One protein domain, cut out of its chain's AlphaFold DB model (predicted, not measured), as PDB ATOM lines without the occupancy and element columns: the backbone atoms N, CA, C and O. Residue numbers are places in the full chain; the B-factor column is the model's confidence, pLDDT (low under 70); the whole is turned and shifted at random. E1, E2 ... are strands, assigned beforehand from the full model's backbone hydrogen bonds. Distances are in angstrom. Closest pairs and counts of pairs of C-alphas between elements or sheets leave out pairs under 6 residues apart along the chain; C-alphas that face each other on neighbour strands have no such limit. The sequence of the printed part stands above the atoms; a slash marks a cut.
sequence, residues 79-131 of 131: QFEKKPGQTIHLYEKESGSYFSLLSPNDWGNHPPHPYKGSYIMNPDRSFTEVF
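Overview. This is residues 79 to 131 of the 131 residues of the protein "DUF2452 domain-containing protein" of Leptospira congkakensis (UniProt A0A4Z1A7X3). Two antiparallel hairpins, E1 with E2 and E3 with E4, stand side by side in one strongly twisted four-stranded sheet, their turns at opposite ends of it. A long loop, residues 101 to 114, swings from E2 to the other side of E1, and its residues 105 to 110 stick out; before E1, residues 79 to 86 run out and turn back into the sheet. The printed part has 53 residues, with no named helix and four named strands, E1, E2, E3 and E4 along the chain, in the sheet order E2, E1, E3, E4, with antiparallel neighbours throughout. The class is all strand, though under half of the residues, 23 of 53, are in named elements. The whole is compact, with a radius of gyration of the C-alphas of 11.1 A and spans of 32 by 23 by 18 A.

Along the chain. The printed part begins at Gln 79, C-alpha at (10.772, 10.580, 40.313). E1 is residues 87 to 93, 19.7 A long, with C-alpha 87 at (13.684, -2.948, 44.482). E2 is residues 96 to 100, 13.4 A long. E3 is residues 115 to 121, 17.6 A long. E4 is residues 127 to 130, 9.4 A long, and ends with C-alpha 130 at (19.002, -8.433, 41.506).

Arrangement. E1 and E3 are the inner strands of the sheet, antiparallel at 145 degrees between their directions. The C-alphas of His 89 and Ser 118 face each other at 4.4 A, and N 88 and O 119 are within hydrogen-bond range at 2.8 A. E1 and E2 form a hairpin, antiparallel at 149 degrees, with N 91 and O 98 at 2.9 A and N 89 and O 100 at 2.8 A. E3 and E4 form a hairpin too, antiparallel at 125 degrees, with N 120 and O 128 at 2.8 A. E2 and E4 are the edge strands and are apart. E2 and E3 are also apart. From edge to edge the strands' lines turn by 109 degrees, and the sheet's C-alphas lie up to 5.4 A off its best plane.

Size, cuts and confidence. The two C-alphas farthest apart are those of His 110 and Asp 124, at 32.8 A. The links E1 to E2 and E3 to E4 are tight; the link E2 to E3, with 14 residues, is long, and its residues 105 to 110 stand free. The printed part has no cut and ends at Phe 131, the chain's last residue. The mean pLDDT of the printed part is 92.1, and no printed residue is under 70.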
ATOM      1  N   GLN A  79      11.985   9.810  39.991       89.62
ATOM      2  CA  GLN A  79      10.772  10.580  40.313       89.62
ATOM      3  C   GLN A  79      10.247  10.292  41.727       89.62
ATOM      4  O   GLN A  79       9.280  10.908  42.164       89.62
ATOM      5  N   PHE A  80      10.867   9.348  42.433       89.50
ATOM      6  CA  PHE A  80      10.483   8.909  43.767       89.50
ATOM      7  C   PHE A  80      11.678   8.980  44.723       89.50
ATOM      8  O   PHE A  80      12.834   9.103  44.316       89.50
ATOM      9  N   GLU A  81      11.398   8.910  46.019       88.44
ATOM     10  CA  GLU A  81      12.437   8.813  47.038       88.44
ATOM     11  C   GLU A  81      12.968   7.375  47.104       88.44
ATOM     12  O   GLU A  81      12.194   6.435  47.293       88.44
ATOM     13  N   LYS A  82      14.287   7.198  46.962       88.94
ATOM     14  CA  LYS A  82      14.937   5.887  47.086       88.94
ATOM     15  C   LYS A  82      14.895   5.448  48.554       88.94
ATOM     16  O   LYS A  82      15.518   6.094  49.397       88.94
ATOM     17  N   LYS A  83      14.191   4.355  48.868       90.56
ATOM     18  CA  LYS A  83      14.103   3.808  50.234       90.56
ATOM     19  C   LYS A  83      14.924   2.523  50.383       90.56
ATOM     20  O   LYS A  83      14.918   1.704  49.465       90.56
ATOM     21  N   PRO A  84      15.637   2.323  51.508       93.12
ATOM     22  CA  PRO A  84      16.324   1.062  51.765       93.12
ATOM     23  C   PRO A  84      15.366  -0.135  51.711       93.12
ATOM     24  O   PRO A  84      14.232  -0.043  52.179       93.12
ATOM     25  N   GLY A  85      15.814  -1.249  51.134       91.56
ATOM     26  CA  GLY A  85      15.030  -2.469  50.923       91.56
ATOM     27  C   GLY A  85      14.095  -2.429  49.710       91.56
ATOM     28  O   GLY A  85      13.474  -3.438  49.386       91.56
ATOM     29  N   GLN A  86      13.989  -1.292  49.015       89.38
ATOM     30  CA  GLN A  86      13.156  -1.172  47.824       89.38
ATOM     31  C   GLN A  86      13.890  -1.702  46.590       89.38
ATOM     32  O   GLN A  86      15.031  -1.314  46.330       89.38
ATOM     33  N   THR A  87      13.211  -2.551  45.813       92.69
ATOM     34  CA  THR A  87      13.684  -2.948  44.482       92.69
ATOM     35  C   THR A  87      13.353  -1.841  43.487       92.69
ATOM     36  O   THR A  87      12.217  -1.371  43.422       92.69
ATOM     37  N   ILE A  88      14.360  -1.400  42.744       94.44
ATOM     38  CA  ILE A  88      14.279  -0.347  41.737       94.44
ATOM     39  C   ILE A  88      14.901  -0.848  40.435       94.44
ATOM     40  O   ILE A  88      15.897  -1.565  40.437       94.44
ATOM     41  N   HIS A  89      14.326  -0.454  39.308       94.56
ATOM     42  CA  HIS A  89      14.698  -0.938  37.983       94.56
ATOM     43  C   HIS A  89      15.319   0.199  37.172       94.56
ATOM     44  O   HIS A  89      14.722   1.272  37.051       94.56
ATOM     45  N   LEU A  90      16.524  -0.012  36.644       95.00
ATOM     46  CA  LEU A  90      17.265   0.973  35.860       95.00
ATOM     47  C   LEU A  90      16.938   0.836  34.370       95.00
ATOM     48  O   LEU A  90      17.016  -0.254  33.799       95.00
ATOM     49  N   TYR A  91      16.637   1.968  33.740       94.88
ATOM     50  CA  TYR A  91      16.349   2.091  32.316       94.88
ATOM     51  C   TYR A  91      17.210   3.184  31.679       94.88
ATOM     52  O   TYR A  91      17.565   4.165  32.335       94.88
ATOM     53  N   GLU A  92      17.518   3.031  30.392       94.31
ATOM     54  CA  GLU A  92      18.364   3.964  29.641       94.31
ATOM     55  C   GLU A  92      17.538   4.807  28.665       94.31
ATOM     56  O   GLU A  92      16.870   4.265  27.788       94.31
ATOM     57  N   LYS A  93      17.600   6.134  28.777       92.50
ATOM     58  CA  LYS A  93      16.994   7.062  27.813       92.50
ATOM     59  C   LYS A  93      18.091   7.827  27.074       92.50
ATOM     60  O   LYS A  93      19.196   7.967  27.579       92.50
ATOM     61  N   GLU A  94      17.769   8.409  25.922       88.62
ATOM     62  CA  GLU A  94      18.680   9.298  25.176       88.62
ATOM     63  C   GLU A  94      19.261  10.441  26.029       88.62
ATOM     64  O   GLU A  94      20.376  10.891  25.794       88.62
ATOM     65  N   SER A  95      18.519  10.911  27.039       86.25
ATOM     66  CA  SER A  95      18.950  11.975  27.954       86.25
ATOM     67  C   SER A  95      19.654  11.482  29.228       86.25
ATOM     68  O   SER A  95      19.951  12.298  30.106       86.25
ATOM     69  N   GLY A  96      19.903  10.174  29.338       89.38
ATOM     70  CA  GLY A  96      20.561   9.510  30.464       89.38
ATOM     71  C   GLY A  96      19.697   8.444  31.140       89.38
ATOM     72  O   GLY A  96      18.525   8.243  30.810       89.38
ATOM     73  N   SER A  97      20.279   7.766  32.127       93.44
ATOM     74  CA  SER A  97      19.626   6.682  32.859       93.44
ATOM     75  C   SER A  97      18.649   7.183  33.932       93.44
ATOM     76  O   SER A  97      18.839   8.238  34.555       93.44
ATOM     77  N   TYR A  98      17.595   6.405  34.175       94.56
ATOM     78  CA  TYR A  98      16.595   6.693  35.200       94.56
ATOM     79  C   TYR A  98      16.090   5.428  35.899       94.56
ATOM     80  O   TYR A  98      16.062   4.342  35.319       94.56
ATOM     81  N   PHE A  99      15.653   5.587  37.146       94.88
ATOM     82  CA  PHE A  99      15.037   4.523  37.929       94.88
ATOM     83  C   PHE A  99      13.510   4.548  37.852       94.88
ATOM     84  O   PHE A  99      12.883   5.608  37.912       94.88
ATOM     85  N   SER A 100      12.924   3.355  37.797       93.38
ATOM     86  CA  SER A 100      11.490   3.077  37.880       93.38
ATOM     87  C   SER A 100      11.211   2.045  38.975       93.38
ATOM     88  O   SER A 100      12.074   1.233  39.300       93.38
ATOM     89  N   LEU A 101       9.995   2.052  39.524       93.25
ATOM     90  CA  LEU A 101       9.501   0.991  40.413       93.25
ATOM     91  C   LEU A 101       8.889  -0.189  39.655       93.25
ATOM     92  O   LEU A 101       8.641  -1.227  40.251       93.25
ATOM     93  N   LEU A 102       8.631  -0.018  38.360       92.75
ATOM     94  CA  LEU A 102       8.027  -1.037  37.509       92.75
ATOM     95  C   LEU A 102       9.117  -1.852  36.822       92.75
ATOM     96  O   LEU A 102       9.987  -1.265  36.167       92.75
ATOM     97  N   SER A 103       9.037  -3.173  36.958       93.06
ATOM     98  CA  SER A 103       9.895  -4.135  36.272       93.06
ATOM     99  C   SER A 103       9.504  -4.266  34.793       93.06
ATOM    100  O   SER A 103       8.391  -3.894  34.412       93.06
ATOM    101  N   PRO A 104      10.359  -4.836  33.920       92.94
ATOM    102  CA  PRO A 104       9.993  -5.101  32.525       92.94
ATOM    103  C   PRO A 104       8.705  -5.923  32.374       92.94
ATOM    104  O   PRO A 104       7.941  -5.688  31.439       92.94
ATOM    105  N   ASN A 105       8.441  -6.835  33.312       92.38
ATOM    106  CA  ASN A 105       7.230  -7.646  33.317       92.38
ATOM    107  C   ASN A 105       5.981  -6.821  33.674       92.38
ATOM    108  O   ASN A 105       4.928  -7.026  33.077       92.38
ATOM    109  N   ASP A 106       6.102  -5.836  34.570       92.38
ATOM    110  CA  ASP A 106       4.996  -4.926  34.917       92.38
ATOM    111  C   ASP A 106       4.623  -3.997  33.754       92.38
ATOM    112  O   ASP A 106       3.475  -3.575  33.629       92.38
ATOM    113  N   TRP A 107       5.571  -3.729  32.851       91.06
ATOM    114  CA  TRP A 107       5.315  -3.070  31.564       91.06
ATOM    115  C   TRP A 107       4.705  -4.008  30.508       91.06
ATOM    116  O   TRP A 107       4.625  -3.643  29.335       91.06
ATOM    117  N   GLY A 108       4.323  -5.233  30.876       90.19
ATOM    118  CA  GLY A 108       3.825  -6.234  29.933       90.19
ATOM    119  C   GLY A 108       4.891  -6.702  28.940       90.19
ATOM    120  O   GLY A 108       4.566  -6.974  27.789       90.19
ATOM    121  N   ASN A 109       6.162  -6.755  29.357       87.38
ATOM    122  CA  ASN A 109       7.336  -7.085  28.532       87.38
ATOM    123  C   ASN A 109       7.649  -6.091  27.402       87.38
ATOM    124  O   ASN A 109       8.544  -6.333  26.591       87.38
ATOM    125  N   HIS A 110       6.980  -4.936  27.390       89.19
ATOM    126  CA  HIS A 110       7.237  -3.838  26.462       89.19
ATOM    127  C   HIS A 110       7.577  -2.556  27.233       89.19
ATOM    128  O   HIS A 110       6.792  -1.604  27.241       89.19
ATOM    129  N   PRO A 111       8.734  -2.507  27.922       91.19
ATOM    130  CA  PRO A 111       9.145  -1.298  28.611       91.19
ATOM    131  C   PRO A 111       9.399  -0.163  27.606       91.19
ATOM    132  O   PRO A 111       9.881  -0.409  26.500       91.19
ATOM    133  N   PRO A 112       9.144   1.098  27.993       90.62
ATOM    134  CA  PRO A 112       9.320   2.247  27.104       90.62
ATOM    135  C   PRO A 112      10.784   2.495  26.705       90.62
ATOM    136  O   PRO A 112      11.044   3.196  25.732       90.62
ATOM    137  N   HIS A 113      11.737   1.946  27.462       94.06
ATOM    138  CA  HIS A 113      13.172   2.131  27.272       94.06
ATOM    139  C   HIS A 113      13.928   0.819  27.548       94.06
ATOM    140  O   HIS A 113      13.408  -0.037  28.274       94.06
ATOM    141  N   PRO A 114      15.161   0.652  27.030       94.62
ATOM    142  CA  PRO A 114      15.997  -0.506  27.324       94.62
ATOM    143  C   PRO A 114      16.240  -0.683  28.825       94.62
ATOM    144  O   PRO A 114      16.702   0.234  29.509       94.62
ATOM    145  N   TYR A 115      15.945  -1.881  29.322       94.25
ATOM    146  CA  TYR A 115      16.209  -2.285  30.699       94.25
ATOM    147  C   TYR A 115      17.699  -2.594  30.898       94.25
ATOM    148  O   TYR A 115      18.316  -3.259  30.064       94.25
ATOM    149  N   LYS A 116      18.275  -2.097  31.995       94.31
ATOM    150  CA  LYS A 116      19.695  -2.278  32.337       94.31
ATOM    151  C   LYS A 116      19.925  -3.212  33.519       94.31
ATOM    152  O   LYS A 116      20.971  -3.841  33.565       94.31
ATOM    153  N   GLY A 117      18.986  -3.289  34.459       94.31
ATOM    154  CA  GLY A 117      19.121  -4.133  35.644       94.31
ATOM    155  C   GLY A 117      18.176  -3.723  36.766       94.31
ATOM    156  O   GLY A 117      17.605  -2.629  36.745       94.31
ATOM    157  N   SER A 118      18.020  -4.607  37.746       95.38
ATOM    158  CA  SER A 118      17.274  -4.349  38.976       95.38
ATOM    159  C   SER A 118      18.245  -4.231  40.128       95.38
ATOM    160  O   SER A 118      19.254  -4.925  40.171       95.38
ATOM    161  N   TYR A 119      17.940  -3.354  41.070       95.62
ATOM    162  CA  TYR A 119      18.796  -3.073  42.206       95.62
ATOM    163  C   TYR A 119      17.951  -2.969  43.466       95.62
ATOM    164  O   TYR A 119      16.866  -2.394  43.440       95.62
ATOM    165  N   ILE A 120      18.459  -3.477  44.579       95.31
ATOM    166  CA  ILE A 120      17.935  -3.181  45.910       95.31
ATOM    167  C   ILE A 120      18.896  -2.205  46.571       95.31
ATOM    168  O   ILE A 120      20.106  -2.441  46.596       95.31
ATOM    169  N   MET A 121      18.362  -1.101  47.095       94.00
ATOM    170  CA  MET A 121      19.167  -0.172  47.882       94.00
ATOM    171  C   MET A 121      19.307  -0.695  49.312       94.00
ATOM    172  O   MET A 121      18.311  -0.907  50.002       94.00
ATOM    173  N   ASN A 122      20.533  -0.874  49.775       94.25
ATOM    174  CA  ASN A 122      20.833  -1.308  51.132       94.25
ATOM    175  C   ASN A 122      20.710  -0.147  52.143       94.25
ATOM    176  O   ASN A 122      20.670   1.025  51.752       94.25
ATOM    177  N   PRO A 123      20.665  -0.431  53.461       93.62
ATOM    178  CA  PRO A 123      20.626   0.605  54.501       93.62
ATOM    179  C   PRO A 123      21.831   1.556  54.497       93.62
ATOM    180  O   PRO A 123      21.692   2.723  54.857       93.62
ATOM    181  N   ASP A 124      22.994   1.081  54.053       93.31
ATOM    182  CA  ASP A 124      24.222   1.869  53.880       93.31
ATOM    183  C   ASP A 124      24.249   2.681  52.569       93.31
ATOM    184  O   ASP A 124      25.236   3.354  52.280       93.31
ATOM    185  N   ARG A 125      23.147   2.657  51.801       90.50
ATOM    186  CA  ARG A 125      22.972   3.288  50.484       90.50
ATOM    187  C   ARG A 125      23.795   2.667  49.350       90.50
ATOM    188  O   ARG A 125      23.803   3.249  48.266       90.50
ATOM    189  N   SER A 126      24.429   1.515  49.559       93.94
ATOM    190  CA  SER A 126      24.970   0.709  48.458       93.94
ATOM    191  C   SER A 126      23.841   0.045  47.667       93.94
ATOM    192  O   SER A 126      22.716  -0.092  48.165       93.94
ATOM    193  N   PHE A 127      24.116  -0.375  46.434       94.50
ATOM    194  CA  PHE A 127      23.155  -1.116  45.622       94.50
ATOM    195  C   PHE A 127      23.596  -2.563  45.424       94.50
ATOM    196  O   PHE A 127      24.736  -2.857  45.072       94.50
ATOM    197  N   THR A 128      22.660  -3.489  45.603       95.00
ATOM    198  CA  THR A 128      22.844  -4.892  45.223       95.00
ATOM    199  C   THR A 128      22.011  -5.187  43.993       95.00
ATOM    200  O   THR A 128      20.808  -4.941  43.982       95.00
ATOM    201  N   GLU A 129      22.665  -5.675  42.947       94.06
ATOM    202  CA  GLU A 129      22.015  -6.054  41.697       94.06
ATOM    203  C   GLU A 129      21.200  -7.338  41.900       94.06
ATOM    204  O   GLU A 129      21.687  -8.310  42.479       94.06
ATOM    205  N   VAL A 130      19.946  -7.314  41.453       90.12
ATOM    206  CA  VAL A 130      19.002  -8.433  41.506       90.12
ATOM    207  C   VAL A 130      18.766  -8.906  40.075       90.12
ATOM    208  O   VAL A 130      18.511  -8.084  39.191       90.12
ATOM    209  N   PHE A 131      18.892 -10.215  39.860       71.38
ATOM    210  CA  PHE A 131      18.692 -10.866  38.563       71.38
ATOM    211  C   PHE A 131      17.211 -11.098  38.265       71.38
ATOM    212  O   PHE A 131      16.490 -11.522  39.197       71.38
TER     213      PHE A 131